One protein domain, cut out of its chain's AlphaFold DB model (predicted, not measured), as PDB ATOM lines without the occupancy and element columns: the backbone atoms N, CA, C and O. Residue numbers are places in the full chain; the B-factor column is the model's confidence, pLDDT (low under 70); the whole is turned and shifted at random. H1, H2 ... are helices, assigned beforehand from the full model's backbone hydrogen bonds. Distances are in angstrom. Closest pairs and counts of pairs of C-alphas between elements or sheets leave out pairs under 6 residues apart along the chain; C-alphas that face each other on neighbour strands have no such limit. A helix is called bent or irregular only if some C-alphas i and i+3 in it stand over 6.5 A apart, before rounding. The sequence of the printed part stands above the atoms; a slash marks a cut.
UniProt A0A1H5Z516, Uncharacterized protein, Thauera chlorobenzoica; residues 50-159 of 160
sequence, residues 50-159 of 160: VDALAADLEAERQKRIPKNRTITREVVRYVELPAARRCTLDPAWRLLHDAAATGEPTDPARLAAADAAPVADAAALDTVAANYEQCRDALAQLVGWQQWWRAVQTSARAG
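What this domain is: This is residues 50 to 159 of the 160 residues of an uncharacterized protein of Thauera chlorobenzoica (UniProt A0A1H5Z516). Two long helices, H1 and H4, run side by side in opposite ways and make a narrow, flat pair that spreads toward the end where H1 ends and H4 begins. At that end a small head of H2 and the short H3 folds back beside the first part of H4, on the side away from H1, and the unnamed residues 79 to 90 cross over from H1 to it. The printed part has 110 residues with four named helices, in the order H1, H2, H3, H4, and no named strand; its class is all helix. The whole is extended, with a radius of gyration of the C-alphas of 20.6 A, and flat, spanning 65 by 38 by 13 A.

Where its parts are: H1 holds residues 50 to 78, from C-alpha 50 at (62.032, -13.846, 76.545) to C-alpha 78 at (61.180, -53.222, 62.095), 42.0 A from first to last C-alpha. It is neither bent nor irregular, but only just: C-alphas 63 and 66 are 6.4 A apart. H2 holds residues 91 to 102 and is 16.7 A long. H3 is short, residues 108 to 112. H4, residues 121 to 157, is the longest helix at 54.1 A; it ends with C-alpha 157 at (72.918, -3.904, 79.967).

How they stand to each other: H1 and H4 touch, with the C-alphas of Leu 57 and Gly 144 closest at 6.8 A. They run opposite ways at a shallow tilt of 12 degrees. H2 and H4 are near each other, with 5 pairs of C-alphas within 10 A. H2 touches H3 with residues 92 to 96 alone; the closest C-alphas are those of Ala 92 and Leu 111, 5.5 A apart. H1 and H2 are apart, as are H1 and H3, and H3 and H4. Residues 88 to 89 make a short antiparallel pairing with residues 119 to 120. Each O i to N i+4 pair is within hydrogen-bond range in H2, H3 and H4, while in H1 20 of 25 are.

The domain as a whole: The C-alphas of Ala 84 and Gly 159 are the two farthest apart, at 67.2 A, while those of Val 50 and Gly 159, the first and last printed, are 15.5 A apart. The printed part has no cut. The link from H1 to H2, 12 residues, is long; that from H2 to H3 is tight, and that from H3 to H4, 8 residues, is short. The mean pLDDT of the printed part is 84.4, and the model's confidence is under 70 at residues 66 to 85 and 158 to 159.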
ATOM      1  N   VAL A  50      62.215 -12.612  75.767       90.19
ATOM      2  CA  VAL A  50      62.032 -13.846  76.545       90.19
ATOM      3  C   VAL A  50      60.959 -14.735  75.914       90.19
ATOM      4  O   VAL A  50      61.172 -15.941  75.796       90.19
ATOM      5  N   ASP A  51      59.850 -14.150  75.459       91.31
ATOM      6  CA  ASP A  51      58.742 -14.877  74.832       91.31
ATOM      7  C   ASP A  51      59.168 -15.539  73.514       91.31
ATOM      8  O   ASP A  51      58.847 -16.703  73.274       91.31
ATOM      9  N   ALA A  52      59.941 -14.831  72.681       91.94
ATOM     10  CA  ALA A  52      60.488 -15.386  71.444       91.94
ATOM     11  C   ALA A  52      61.408 -16.586  71.720       91.94
ATOM     12  O   ALA A  52      61.249 -17.644  71.114       91.94
ATOM     13  N   LEU A  53      62.311 -16.457  72.698       92.88
ATOM     14  CA  LEU A  53      63.181 -17.559  73.105       92.88
ATOM     15  C   LEU A  53      62.376 -18.762  73.623       92.88
ATOM     16  O   LEU A  53      62.708 -19.906  73.311       92.88
ATOM     17  N   ALA A  54      61.324 -18.524  74.409       91.06
ATOM     18  CA  ALA A  54      60.463 -19.590  74.909       91.06
ATOM     19  C   ALA A  54      59.761 -20.338  73.764       91.06
ATOM     20  O   ALA A  54      59.727 -21.571  73.769       91.06
ATOM     21  N   ALA A  55      59.257 -19.611  72.762       93.25
ATOM     22  CA  ALA A  55      58.635 -20.202  71.581       93.25
ATOM     23  C   ALA A  55      59.627 -21.059  70.773       93.25
ATOM     24  O   ALA A  55      59.299 -22.188  70.399       93.25
ATOM     25  N   ASP A  56      60.851 -20.565  70.561       93.62
ATOM     26  CA  ASP A  56      61.901 -21.296  69.846       93.62
ATOM     27  C   ASP A  56      62.303 -22.585  70.578       93.62
ATOM     28  O   ASP A  56      62.405 -23.657  69.971       93.62
ATOM     29  N   LEU A  57      62.488 -22.514  71.900       92.50
ATOM     30  CA  LEU A  57      62.833 -23.674  72.723       92.50
ATOM     31  C   LEU A  57      61.736 -24.747  72.702       92.50
ATOM     32  O   LEU A  57      62.052 -25.941  72.633       92.50
ATOM     33  N   GLU A  58      60.466 -24.340  72.725       90.50
ATOM     34  CA  GLU A  58      59.337 -25.267  72.634       90.50
ATOM     35  C   GLU A  58      59.235 -25.891  71.238       90.50
ATOM     36  O   GLU A  58      59.074 -27.105  71.117       90.50
ATOM     37  N   ALA A  59      59.430 -25.113  70.170       91.12
ATOM     38  CA  ALA A  59      59.471 -25.646  68.809       91.12
ATOM     39  C   ALA A  59      60.578 -26.706  68.646       91.12
ATOM     40  O   ALA A  59      60.358 -27.767  68.055       91.12
ATOM     41  N   GLU A  60      61.759 -26.465  69.217       88.62
ATOM     42  CA  GLU A  60      62.848 -27.443  69.231       88.62
ATOM     43  C   GLU A  60      62.520 -28.686  70.067       88.62
ATOM     44  O   GLU A  60      62.879 -29.806  69.689       88.62
ATOM     45  N   ARG A  61      61.797 -28.533  71.181       85.88
ATOM     46  CA  ARG A  61      61.315 -29.666  71.980       85.88
ATOM     47  C   ARG A  61      60.347 -30.535  71.180       85.88
ATOM     48  O   ARG A  61      60.537 -31.752  71.123       85.88
ATOM     49  N   GLN A  62      59.387 -29.926  70.488       86.00
ATOM     50  CA  GLN A  62      58.423 -30.638  69.644       86.00
ATOM     51  C   GLN A  62      59.092 -31.406  68.495       86.00
ATOM     52  O   GLN A  62      58.621 -32.476  68.121       86.00
ATOM     53  N   LYS A  63      60.235 -30.936  67.972       85.44
ATOM     54  CA  LYS A  63      61.030 -31.673  66.967       85.44
ATOM     55  C   LYS A  63      61.778 -32.885  67.541       85.44
ATOM     56  O   LYS A  63      62.088 -33.814  66.792       85.44
ATOM     57  N   ARG A  64      62.109 -32.888  68.839       79.56
ATOM     58  CA  ARG A  64      62.861 -33.973  69.505       79.56
ATOM     59  C   ARG A  64      61.977 -35.157  69.899       79.56
ATOM     60  O   ARG A  64      62.363 -36.297  69.646       79.56
ATOM     61  N   ILE A  65      60.782 -34.887  70.427       72.62
ATOM     62  CA  ILE A  65      59.798 -35.901  70.851       72.62
ATOM     63  C   ILE A  65      59.564 -37.005  69.793       72.62
ATOM     64  O   ILE A  65      59.676 -38.188  70.131       72.62
ATOM     65  N   PRO A  66      59.284 -36.697  68.507       67.38
ATOM     66  CA  PRO A  66      59.047 -37.732  67.504       67.38
ATOM     67  C   PRO A  66      60.309 -38.540  67.188       67.38
ATOM     68  O   PRO A  66      60.212 -39.747  66.997       67.38
ATOM     69  N   LYS A  67      61.501 -37.925  67.197       67.56
ATOM     70  CA  LYS A  67      62.766 -38.628  66.918       67.56
ATOM     71  C   LYS A  67      63.077 -39.682  67.979       67.56
ATOM     72  O   LYS A  67      63.441 -40.798  67.620       67.56
ATOM     73  N   ASN A  68      62.885 -39.359  69.258       61.62
ATOM     74  CA  ASN A  68      63.066 -40.329  70.341       61.62
ATOM     75  C   ASN A  68      62.066 -41.488  70.214       61.62
ATOM     76  O   ASN A  68      62.456 -42.655  70.251       61.62
ATOM     77  N   ARG A  69      60.786 -41.179  69.957       61.31
ATOM     78  CA  ARG A  69      59.738 -42.192  69.771       61.31
ATOM     79  C   ARG A  69      60.001 -43.100  68.565       61.31
ATOM     80  O   ARG A  69      59.754 -44.299  68.667       61.31
ATOM     81  N   THR A  70      60.501 -42.562  67.455       59.31
ATOM     82  CA  THR A  70      60.824 -43.314  66.232       59.31
ATOM     83  C   THR A  70      62.049 -44.214  66.407       59.31
ATOM     84  O   THR A  70      62.002 -45.375  66.006       59.31
ATOM     85  N   ILE A  71      63.121 -43.745  67.055       61.00
ATOM     86  CA  ILE A  71      64.315 -44.575  67.298       61.00
ATOM     87  C   ILE A  71      63.952 -45.796  68.154       61.00
ATOM     88  O   ILE A  71      64.268 -46.921  67.775       61.00
ATOM     89  N   THR A  72      63.227 -45.600  69.257       59.47
ATOM     90  CA  THR A  72      62.891 -46.703  70.167       59.47
ATOM     91  C   THR A  72      61.776 -47.597  69.619       59.47
ATOM     92  O   THR A  72      61.846 -48.812  69.763       59.47
ATOM     93  N   ARG A  73      60.740 -47.050  68.958       56.69
ATOM     94  CA  ARG A  73      59.590 -47.859  68.498       56.69
ATOM     95  C   ARG A  73      59.702 -48.413  67.088       56.69
ATOM     96  O   ARG A  73      59.073 -49.430  66.818       56.69
ATOM     97  N   GLU A  74      60.403 -47.750  66.175       50.97
ATOM     98  CA  GLU A  74      60.426 -48.162  64.766       50.97
ATOM     99  C   GLU A  74      61.703 -48.929  64.433       50.97
ATOM    100  O   GLU A  74      61.617 -49.997  63.837       50.97
ATOM    101  N   VAL A  75      62.875 -48.489  64.897       52.28
ATOM    102  CA  VAL A  75      64.129 -49.209  64.604       52.28
ATOM    103  C   VAL A  75      64.192 -50.557  65.334       52.28
ATOM    104  O   VAL A  75      64.593 -51.553  64.736       52.28
ATOM    105  N   VAL A  76      63.712 -50.627  66.583       52.31
ATOM    106  CA  VAL A  76      63.670 -51.878  67.369       52.31
ATOM    107  C   VAL A  76      62.555 -52.828  66.897       52.31
ATOM    108  O   VAL A  76      62.693 -54.041  67.017       52.31
ATOM    109  N   ARG A  77      61.458 -52.309  66.319       48.59
ATOM    110  CA  ARG A  77      60.321 -53.133  65.857       48.59
ATOM    111  C   ARG A  77      60.464 -53.630  64.417       48.59
ATOM    112  O   ARG A  77      59.980 -54.715  64.119       48.59
ATOM    113  N   TYR A  78      61.075 -52.854  63.518       42.72
ATOM    114  CA  TYR A  78      61.180 -53.222  62.095       42.72
ATOM    115  C   TYR A  78      62.409 -54.063  61.752       42.72
ATOM    116  O   TYR A  78      62.463 -54.650  60.673       42.72
ATOM    117  N   VAL A  79      63.354 -54.193  62.679       52.19
ATOM    118  CA  VAL A  79      64.357 -55.251  62.640       52.19
ATOM    119  C   VAL A  79      64.119 -56.101  63.874       52.19
ATOM    120  O   VAL A  79      64.747 -55.883  64.906       52.19
ATOM    121  N   GLU A  80      63.184 -57.055  63.802       59.84
ATOM    122  CA  GLU A  80      63.176 -58.119  64.803       59.84
ATOM    123  C   GLU A  80      64.568 -58.751  64.781       59.84
ATOM    124  O   GLU A  80      64.959 -59.420  63.819       59.84
ATOM    125  N   LEU A  81      65.357 -58.488  65.825       60.03
ATOM    126  CA  LEU A  81      66.598 -59.208  66.038       60.03
ATOM    127  C   LEU A  81      66.236 -60.699  66.002       60.03
ATOM    128  O   LEU A  81      65.296 -61.103  66.702       60.03
ATOM    129  N   PRO A  82      66.926 -61.514  65.178       65.69
ATOM    130  CA  PRO A  82      66.642 -62.939  65.102       65.69
ATOM    131  C   PRO A  82      66.571 -63.517  66.508       65.69
ATOM    132  O   PRO A  82      67.397 -63.158  67.342       65.69
ATOM    133  N   ALA A  83      65.621 -64.415  66.778       65.75
ATOM    134  CA  ALA A  83      65.442 -64.988  68.116       65.75
ATOM    135  C   ALA A  83      66.755 -65.552  68.704       65.75
ATOM    136  O   ALA A  83      66.984 -65.443  69.901       65.75
ATOM    137  N   ALA A  84      67.655 -66.051  67.848       65.38
ATOM    138  CA  ALA A  84      68.991 -66.532  68.209       65.38
ATOM    139  C   ALA A  84      69.964 -65.455  68.741       65.38
ATOM    140  O   ALA A  84      71.011 -65.796  69.281       65.38
ATOM    141  N   ARG A  85      69.659 -64.168  68.555       69.81
ATOM    142  CA  ARG A  85      70.412 -63.030  69.102       69.81
ATOM    143  C   ARG A  85      69.784 -62.459  70.369       69.81
ATOM    144  O   ARG A  85      70.406 -61.590  70.968       69.81
ATOM    145  N   ARG A  86      68.588 -62.920  70.754       80.06
ATOM    146  CA  ARG A  86      67.970 -62.496  72.008       80.06
ATOM    147  C   ARG A  86      68.666 -63.173  73.175       80.06
ATOM    148  O   ARG A  86      68.916 -64.379  73.121       80.06
ATOM    149  N   CYS A  87      68.952 -62.426  74.230       87.31
ATOM    150  CA  CYS A  87      69.535 -62.984  75.444       87.31
ATOM    151  C   CYS A  87      68.863 -62.471  76.718       87.31
ATOM    152  O   CYS A  87      68.209 -61.428  76.758       87.31
ATOM    153  N   THR A  88      69.044 -63.248  77.779       92.94
ATOM    154  CA  THR A  88      68.720 -62.839  79.140       92.94
ATOM    155  C   THR A  88      70.011 -62.368  79.792       92.94
ATOM    156  O   THR A  88      70.974 -63.131  79.874       92.94
ATOM    157  N   LEU A  89      70.043 -61.113  80.228       93.75
ATOM    158  CA  LEU A  89      71.165 -60.536  80.952       93.75
ATOM    159  C   LEU A  89      71.154 -61.011  82.408       93.75
ATOM    160  O   LEU A  89      70.098 -61.154  83.037       93.75
ATOM    161  N   ASP A  90      72.361 -61.238  82.913       94.19
ATOM    162  CA  ASP A  90      72.630 -61.748  84.251       94.19
ATOM    163  C   ASP A  90      72.114 -60.793  85.354       94.19
ATOM    164  O   ASP A  90      72.192 -59.571  85.195       94.19
ATOM    165  N   PRO A  91      71.596 -61.297  86.489       95.69
ATOM    166  CA  PRO A  91      71.168 -60.438  87.592       95.69
ATOM    167  C   PRO A  91      72.252 -59.489  88.125       95.69
ATOM    168  O   PRO A  91      71.945 -58.345  88.469       95.69
ATOM    169  N   ALA A  92      73.521 -59.912  88.155       94.69
ATOM    170  CA  ALA A  92      74.633 -59.058  88.564       94.69
ATOM    171  C   ALA A  92      74.851 -57.902  87.576       94.69
ATOM    172  O   ALA A  92      75.186 -56.793  87.996       94.69
ATOM    173  N   TRP A  93      74.582 -58.112  86.279       95.44
ATOM    174  CA  TRP A  93      74.578 -57.027  85.291       95.44
ATOM    175  C   TRP A  93      73.538 -55.963  85.645       95.44
ATOM    176  O   TRP A  93      73.866 -54.778  85.644       95.44
ATOM    177  N   ARG A  94      72.311 -56.368  86.008       95.12
ATOM    178  CA  ARG A  94      71.254 -55.424  86.416       95.12
ATOM    179  C   ARG A  94      71.676 -54.628  87.648       95.12
ATOM    180  O   ARG A  94      71.539 -53.412  87.648       95.12
ATOM    181  N   LEU A  95      72.218 -55.293  88.669       95.88
ATOM    182  CA  LEU A  95      72.669 -54.620  89.891       95.88
ATOM    183  C   LEU A  95      73.746 -53.562  89.609       95.88
ATOM    184  O   LEU A  95      73.693 -52.470  90.170       95.88
ATOM    185  N   LEU A  96      74.704 -53.865  88.728       96.06
ATOM    186  CA  LEU A  96      75.745 -52.916  88.323       96.06
ATOM    187  C   LEU A  96      75.194 -51.782  87.455       96.06
ATOM    188  O   LEU A  96      75.589 -50.630  87.633       96.06
ATOM    189  N   HIS A  97      74.282 -52.094  86.534       95.75
ATOM    190  CA  HIS A  97      73.600 -51.095  85.717       95.75
ATOM    191  C   HIS A  97      72.830 -50.101  86.593       95.75
ATOM    192  O   HIS A  97      72.985 -48.894  86.428       95.75
ATOM    193  N   ASP A  98      72.034 -50.596  87.539       94.81
ATOM    194  CA  ASP A  98      71.201 -49.753  88.393       94.81
ATOM    195  C   ASP A  98      72.066 -48.878  89.303       94.81
ATOM    196  O   ASP A  98      71.801 -47.685  89.414       94.81
ATOM    197  N   ALA A  99      73.153 -49.427  89.856       95.88
ATOM    198  CA  ALA A  99      74.130 -48.654  90.620       95.88
ATOM    199  C   ALA A  99      74.766 -47.526  89.789       95.88
ATOM    200  O   ALA A  99      74.923 -46.401  90.262       95.88
ATOM    201  N   ALA A 100      75.105 -47.799  88.525       94.94
ATOM    202  CA  ALA A 100      75.636 -46.784  87.620       94.94
ATOM    203  C   ALA A 100      74.586 -45.721  87.248       94.94
ATOM    204  O   ALA A 100      74.926 -44.546  87.118       94.94
ATOM    205  N   ALA A 101      73.322 -46.117  87.080       94.00
ATOM    206  CA  ALA A 101      72.234 -45.216  86.714       94.00
ATOM    207  C   ALA A 101      71.824 -44.282  87.865       94.00
ATOM    208  O   ALA A 101      71.474 -43.129  87.616       94.00
ATOM    209  N   THR A 102      71.866 -44.763  89.110       93.50
ATOM    210  CA  THR A 102      71.513 -43.971  90.299       93.50
ATOM    211  C   THR A 102      72.705 -43.232  90.903       93.50
ATOM    212  O   THR A 102      72.506 -42.240  91.599       93.50
ATOM    213  N   GLY A 103      73.930 -43.698  90.645       94.88
ATOM    214  CA  GLY A 103      75.134 -43.234  91.335       94.88
ATOM    215  C   GLY A 103      75.308 -43.833  92.734       94.88
ATOM    216  O   GLY A 103      76.234 -43.442  93.442       94.88
ATOM    217  N   GLU A 104      74.455 -44.782  93.126       95.88
ATOM    218  CA  GLU A 104      74.485 -45.436  94.434       95.88
ATOM    219  C   GLU A 104      75.112 -46.833  94.319       95.88
ATOM    220  O   GLU A 104      74.583 -47.681  93.595       95.88
ATOM    221  N   PRO A 105      76.224 -47.121  95.019       93.00
ATOM    222  CA  PRO A 105      76.852 -48.435  94.969       93.00
ATOM    223  C   PRO A 105      75.900 -49.553  95.413       93.00
ATOM    224  O   PRO A 105      75.213 -49.443  96.428       93.00
ATOM    225  N   THR A 106      75.908 -50.670  94.684       92.88
ATOM    226  CA  THR A 106      75.211 -51.887  95.121       92.88
ATOM    227  C   THR A 106      75.995 -52.597  96.230       92.88
ATOM    228  O   THR A 106      77.226 -52.542  96.261       92.88
ATOM    229  N   ASP A 107      75.291 -53.287  97.128       93.69
ATOM    230  CA  ASP A 107      75.905 -54.111  98.173       93.69
ATOM    231  C   ASP A 107      76.732 -55.256  97.542       93.69
ATOM    232  O   ASP A 107      76.181 -56.054  96.772       93.69
ATOM    233  N   PRO A 108      78.037 -55.389  97.864       93.50
ATOM    234  CA  PRO A 108      78.879 -56.473  97.367       93.50
ATOM    235  C   PRO A 108      78.333 -57.876  97.655       93.50
ATOM    236  O   PRO A 108      78.506 -58.767  96.822       93.50
ATOM    237  N   ALA A 109      77.669 -58.092  98.797       94.69
ATOM    238  CA  ALA A 109      77.084 -59.394  99.127       94.69
ATOM    239  C   ALA A 109      75.917 -59.727  98.189       94.69
ATOM    240  O   ALA A 109      75.825 -60.839  97.667       94.69
ATOM    241  N   ARG A 110      75.076 -58.729  97.907       93.12
ATOM    242  CA  ARG A 110      73.968 -58.829  96.955       93.12
ATOM    243  C   ARG A 110      74.458 -59.079  95.528       93.12
ATOM    244  O   ARG A 110      73.886 -59.898  94.812       93.12
ATOM    245  N   LEU A 111      75.546 -58.414  95.131       92.94
ATOM    246  CA  LEU A 111      76.189 -58.619  93.833       92.94
ATOM    247  C   LEU A 111      76.779 -60.030  93.704       92.94
ATOM    248  O   LEU A 111      76.547 -60.692  92.697       92.94
ATOM    249  N   ALA A 112      77.496 -60.503  94.727       92.38
ATOM    250  CA  ALA A 112      78.087 -61.841  94.747       92.38
ATOM    251  C   ALA A 112      77.024 -62.952  94.710       92.38
ATOM    252  O   ALA A 112      77.238 -63.991  94.092       92.38
ATOM    253  N   ALA A 113      75.876 -62.719  95.349       94.00
ATOM    254  CA  ALA A 113      74.736 -63.629  95.331       94.00
ATOM    255  C   ALA A 113      73.872 -63.515  94.061       94.00
ATOM    256  O   ALA A 113      72.930 -64.293  93.917       94.00
ATOM    257  N   ALA A 114      74.161 -62.561  93.164       91.44
ATOM    258  CA  ALA A 114      73.326 -62.237  92.007       91.44
ATOM    259  C   ALA A 114      71.843 -62.029  92.399       91.44
ATOM    260  O   ALA A 114      70.927 -62.465  91.703       91.44
ATOM    261  N   ASP A 115      71.608 -61.364  93.537       94.06
ATOM    262  CA  ASP A 115      70.287 -61.213  94.159       94.06
ATOM    263  C   ASP A 115      69.465 -60.085  93.500       94.06
ATOM    264  O   ASP A 115      69.254 -58.978  94.021       94.06
ATOM    265  N   ALA A 116      69.051 -60.378  92.267       92.69
ATOM    266  CA  ALA A 116      68.100 -59.623  91.469       92.69
ATOM    267  C   ALA A 116      67.385 -60.548  90.471       92.69
ATOM    268  O   ALA A 116      67.819 -61.659  90.172       92.69
ATOM    269  N   ALA A 117      66.281 -60.071  89.899       92.94
ATOM    270  CA  ALA A 117      65.690 -60.754  88.756       92.94
ATOM    271  C   ALA A 117      66.594 -60.584  87.517       92.94
ATOM    272  O   ALA A 117      67.118 -59.483  87.305       92.94
ATOM    273  N   PRO A 118      66.728 -61.603  86.650       92.50
ATOM    274  CA  PRO A 118      67.347 -61.427  85.340       92.50
ATOM    275  C   PRO A 118      66.510 -60.484  84.457       92.50
ATOM    276  O   PRO A 118      65.330 -60.225  84.730       92.50
ATOM    277  N   VAL A 119      67.104 -59.935  83.394       93.12
ATOM    278  CA  VAL A 119      66.412 -59.008  82.480       93.12
ATOM    279  C   VAL A 119      66.563 -59.445  81.033       93.12
ATOM    280  O   VAL A 119      67.650 -59.806  80.601       93.12
ATOM    281  N   ALA A 120      65.473 -59.416  80.268       90.94
ATOM    282  CA  ALA A 120      65.562 -59.602  78.826       90.94
ATOM    283  C   ALA A 120      66.312 -58.420  78.198       90.94
ATOM    284  O   ALA A 120      66.068 -57.269  78.560       90.94
ATOM    285  N   ASP A 121      67.185 -58.695  77.239       87.25
ATOM    286  CA  ASP A 121      67.926 -57.689  76.478       87.25
ATOM    287  C   ASP A 121      67.053 -56.556  75.915       87.25
ATOM    288  O   ASP A 121      67.417 -55.388  76.032       87.25
ATOM    289  N   ALA A 122      65.871 -56.871  75.385       82.25
ATOM    290  CA  ALA A 122      64.920 -55.885  74.884       82.25
ATOM    291  C   ALA A 122      64.443 -54.931  75.993       82.25
ATOM    292  O   ALA A 122      64.432 -53.719  75.804       82.25
ATOM    293  N   ALA A 123      64.132 -55.460  77.180       86.00
ATOM    294  CA  ALA A 123      63.714 -54.649  78.324       86.00
ATOM    295  C   ALA A 123      64.867 -53.787  78.876       86.00
ATOM    296  O   ALA A 123      64.655 -52.657  79.325       86.00
ATOM    297  N   ALA A 124      66.100 -54.300  78.823       90.00
ATOM    298  CA  ALA A 124      67.287 -53.527  79.168       90.00
ATOM    299  C   ALA A 124      67.525 -52.393  78.161       90.00
ATOM    300  O   ALA A 124      67.786 -51.261  78.564       90.00
ATOM    301  N   LEU A 125      67.368 -52.662  76.862       85.88
ATOM    302  CA  LEU A 125      67.505 -51.653  75.815       85.88
ATOM    303  C   LEU A 125      66.441 -50.556  75.932       85.88
ATOM    304  O   LEU A 125      66.783 -49.382  75.802       85.88
ATOM    305  N   ASP A 126      65.193 -50.913  76.243       82.94
ATOM    306  CA  ASP A 126      64.124 -49.944  76.509       82.94
ATOM    307  C   ASP A 126      64.487 -49.020  77.679       82.94
ATOM    308  O   ASP A 126      64.343 -47.798  77.587       82.94
ATOM    309  N   THR A 127      65.030 -49.590  78.759       89.75
ATOM    310  CA  THR A 127      65.495 -48.826  79.928       89.75
ATOM    311  C   THR A 127      66.630 -47.869  79.558       89.75
ATOM    312  O   THR A 127      66.574 -46.680  79.868       89.75
ATOM    313  N   VAL A 128      67.649 -48.359  78.847       90.12
ATOM    314  CA  VAL A 128      68.798 -47.548  78.417       90.12
ATOM    315  C   VAL A 128      68.361 -46.427  77.470       90.12
ATOM    316  O   VAL A 128      68.803 -45.285  77.609       90.12
ATOM    317  N   ALA A 129      67.461 -46.722  76.531       84.50
ATOM    318  CA  ALA A 129      66.915 -45.730  75.616       84.50
ATOM    319  C   ALA A 129      66.158 -44.625  76.369       84.50
ATOM    320  O   ALA A 129      66.385 -43.443  76.091       84.50
ATOM    321  N   ALA A 130      65.329 -44.995  77.351       85.44
ATOM    322  CA  ALA A 130      64.606 -44.053  78.201       85.44
ATOM    323  C   ALA A 130      65.554 -43.187  79.049       85.44
ATOM    324  O   ALA A 130      65.346 -41.978  79.159       85.44
ATOM    325  N   ASN A 131      66.626 -43.770  79.596       91.81
ATOM    326  CA  ASN A 131      67.639 -43.022  80.343       91.81
ATOM    327  C   ASN A 131      68.326 -41.979  79.455       91.81
ATOM    328  O   ASN A 131      68.420 -40.808  79.822       91.81
ATOM    329  N   TYR A 132      68.754 -42.361  78.250       89.81
ATOM    330  CA  TYR A 132      69.387 -41.409  77.341       89.81
ATOM    331  C   TYR A 132      68.431 -40.329  76.832       89.81
ATOM    332  O   TYR A 132      68.868 -39.204  76.586       89.81
ATOM    333  N   GLU A 133      67.149 -40.643  76.657       87.00
ATOM    334  CA  GLU A 133      66.124 -39.641  76.365       87.00
ATOM    335  C   GLU A 133      66.033 -38.599  77.487       87.00
ATOM    336  O   GLU A 133      66.199 -37.410  77.214       87.00
ATOM    337  N   GLN A 134      65.901 -39.037  78.741       88.81
ATOM    338  CA  GLN A 134      65.855 -38.138  79.897       88.81
ATOM    339  C   GLN A 134      67.123 -37.280  80.017       88.81
ATOM    340  O   GLN A 134      67.031 -36.076  80.254       88.81
ATOM    341  N   CYS A 135      68.309 -37.855  79.783       90.69
ATOM    342  CA  CYS A 135      69.560 -37.093  79.786       90.69
ATOM    343  C   CYS A 135      69.580 -36.002  78.707       90.69
ATOM    344  O   CYS A 135      69.992 -34.873  78.978       90.69
ATOM    345  N   ARG A 136      69.149 -36.311  77.476       89.75
ATOM    346  CA  ARG A 136      69.100 -35.319  76.391       89.75
ATOM    347  C   ARG A 136      68.100 -34.204  76.691       89.75
ATOM    348  O   ARG A 136      68.397 -33.046  76.398       89.75
ATOM    349  N   ASP A 137      66.967 -34.532  77.304       89.50
ATOM    350  CA  ASP A 137      65.967 -33.548  77.717       89.50
ATOM    351  C   ASP A 137      66.495 -32.633  78.828       89.50
ATOM    352  O   ASP A 137      66.384 -31.410  78.719       89.50
ATOM    353  N   ALA A 138      67.155 -33.194  79.844       93.31
ATOM    354  CA  ALA A 138      67.792 -32.419  80.907       93.31
ATOM    355  C   ALA A 138      68.889 -31.483  80.363       93.31
ATOM    356  O   ALA A 138      68.957 -30.309  80.738       93.31
ATOM    357  N   LEU A 139      69.712 -31.964  79.424       94.75
ATOM    358  CA  LEU A 139      70.716 -31.141  78.742       94.75
ATOM    359  C   LEU A 139      70.072 -29.999  77.947       94.75
ATOM    360  O   LEU A 139      70.532 -28.860  78.030       94.75
ATOM    361  N   ALA A 140      68.998 -30.275  77.203       92.19
ATOM    362  CA  ALA A 140      68.273 -29.250  76.459       92.19
ATOM    363  C   ALA A 140      67.680 -28.186  77.394       92.19
ATOM    364  O   ALA A 140      67.759 -26.993  77.097       92.19
ATOM    365  N   GLN A 141      67.147 -28.601  78.546       93.81
ATOM    366  CA  GLN A 141      66.642 -27.684  79.562       93.81
ATOM    367  C   GLN A 141      67.759 -26.798  80.127       93.81
ATOM    368  O   GLN A 141      67.586 -25.582  80.208       93.81
ATOM    369  N   LEU A 142      68.920 -27.370  80.465       97.19
ATOM    370  CA  LEU A 142      70.077 -26.607  80.940       97.19
ATOM    371  C   LEU A 142      70.546 -25.579  79.900       97.19
ATOM    372  O   LEU A 142      70.794 -24.422  80.241       97.19
ATOM    373  N   VAL A 143      70.637 -25.977  78.630       95.56
ATOM    374  CA  VAL A 143      70.982 -25.063  77.532       95.56
ATOM    375  C   VAL A 143      69.957 -23.933  77.421       95.56
ATOM    376  O   VAL A 143      70.352 -22.772  77.309       95.56
ATOM    377  N   GLY A 144      68.661 -24.244  77.519       95.19
ATOM    378  CA  GLY A 144      67.586 -23.249  77.525       95.19
ATOM    379  C   GLY A 144      67.722 -22.242  78.671       95.19
ATOM    380  O   GLY A 144      67.684 -21.035  78.435       95.19
ATOM    381  N   TRP A 145      67.995 -22.708  79.893       96.56
ATOM    382  CA  TRP A 145      68.266 -21.837  81.043       96.56
ATOM    383  C   TRP A 145      69.461 -20.910  80.813       96.56
ATOM    384  O   TRP A 145      69.396 -19.717  81.113       96.56
ATOM    385  N   GLN A 146      70.550 -21.432  80.248       96.81
ATOM    386  CA  GLN A 146      71.728 -20.625  79.932       96.81
ATOM    387  C   GLN A 146      71.431 -19.568  78.860       96.81
ATOM    388  O   GLN A 146      71.936 -18.449  78.949       96.81
ATOM    389  N   GLN A 147      70.633 -19.901  77.843       95.31
ATOM    390  CA  GLN A 147      70.199 -18.945  76.821       95.31
ATOM    391  C   GLN A 147      69.319 -17.851  77.427       95.31
ATOM    392  O   GLN A 147      69.584 -16.670  77.200       95.31
ATOM    393  N   TRP A 148      68.352 -18.229  78.265       94.44
ATOM    394  CA  TRP A 148      67.493 -17.287  78.977       94.44
ATOM    395  C   TRP A 148      68.308 -16.325  79.845       94.44
ATOM    396  O   TRP A 148      68.147 -15.108  79.751       94.44
ATOM    397  N   TRP A 149      69.263 -16.847  80.618       94.50
ATOM    398  CA  TRP A 149      70.116 -16.027  81.477       94.50
ATOM    399  C   TRP A 149      70.936 -15.003  80.683       94.50
ATOM    400  O   TRP A 149      71.048 -13.841  81.080       94.50
ATOM    401  N   ARG A 150      71.482 -15.402  79.525       93.38
ATOM    402  CA  ARG A 150      72.187 -14.479  78.620       93.38
ATOM    403  C   ARG A 150      71.248 -13.413  78.052       93.38
ATOM    404  O   ARG A 150      71.638 -12.247  77.993       93.38
ATOM    405  N   ALA A 151      70.027 -13.785  77.665       89.19
ATOM    406  CA  ALA A 151      69.038 -12.852  77.129       89.19
ATOM    407  C   ALA A 151      68.640 -11.783  78.162       89.19
ATOM    408  O   ALA A 151      68.618 -10.590  77.845       89.19
ATOM    409  N   VAL A 152      68.418 -12.188  79.416       88.69
ATOM    410  CA  VAL A 152      68.094 -11.270  80.519       88.69
ATOM    411  C   VAL A 152      69.272 -10.348  80.842       88.69
ATOM    412  O   VAL A 152      69.082  -9.137  80.936       88.69
ATOM    413  N   GLN A 153      70.501 -10.872  80.938       89.62
ATOM    414  CA  GLN A 153      71.686 -10.040  81.187       89.62
ATOM    415  C   GLN A 153      71.943  -9.015  80.074       89.62
ATOM    416  O   GLN A 153      72.279  -7.866  80.353       89.62
ATOM    417  N   THR A 154      71.784  -9.416  78.813       84.88
ATOM    418  CA  THR A 154      71.977  -8.511  77.668       84.88
ATOM    419  C   THR A 154      70.913  -7.416  77.668       84.88
ATOM    420  O   THR A 154      71.228  -6.246  77.470       84.88
ATOM    421  N   SER A 155      69.662  -7.778  77.966       76.56
ATOM    422  CA  SER A 155      68.556  -6.821  78.074       76.56
ATOM    423  C   SER A 155      68.745  -5.826  79.220       76.56
ATOM    424  O   SER A 155      68.380  -4.664  79.072       76.56
ATOM    425  N   ALA A 156      69.333  -6.263  80.337       73.69
ATOM    426  CA  ALA A 156      69.667  -5.390  81.459       73.69
ATOM    427  C   ALA A 156      70.739  -4.355  81.077       73.69
ATOM    428  O   ALA A 156      70.541  -3.174  81.330       73.69
ATOM    429  N   ARG A 157      71.816  -4.785  80.405       73.12
ATOM    430  CA  ARG A 157      72.918  -3.904  79.967       73.12
ATOM    431  C   ARG A 157      72.537  -2.940  78.845       73.12
ATOM    432  O   ARG A 157      73.116  -1.875  78.746       73.12
ATOM    433  N   ALA A 158      71.593  -3.311  77.980       63.44
ATOM    434  CA  ALA A 158      71.128  -2.439  76.897       63.44
ATOM    435  C   ALA A 158      70.203  -1.301  77.376       63.44
ATOM    436  O   ALA A 158      69.815  -0.465  76.565       63.44
ATOM    437  N   GLY A 159      69.788  -1.318  78.648       59.19
ATOM    438  CA  GLY A 159      68.995  -0.258  79.272       59.19
ATOM    439  C   GLY A 159      69.793   0.670  80.197       59.19
ATOM    440  O   GLY A 159      69.168   1.519  80.830       59.19
TER     441      GLY A 159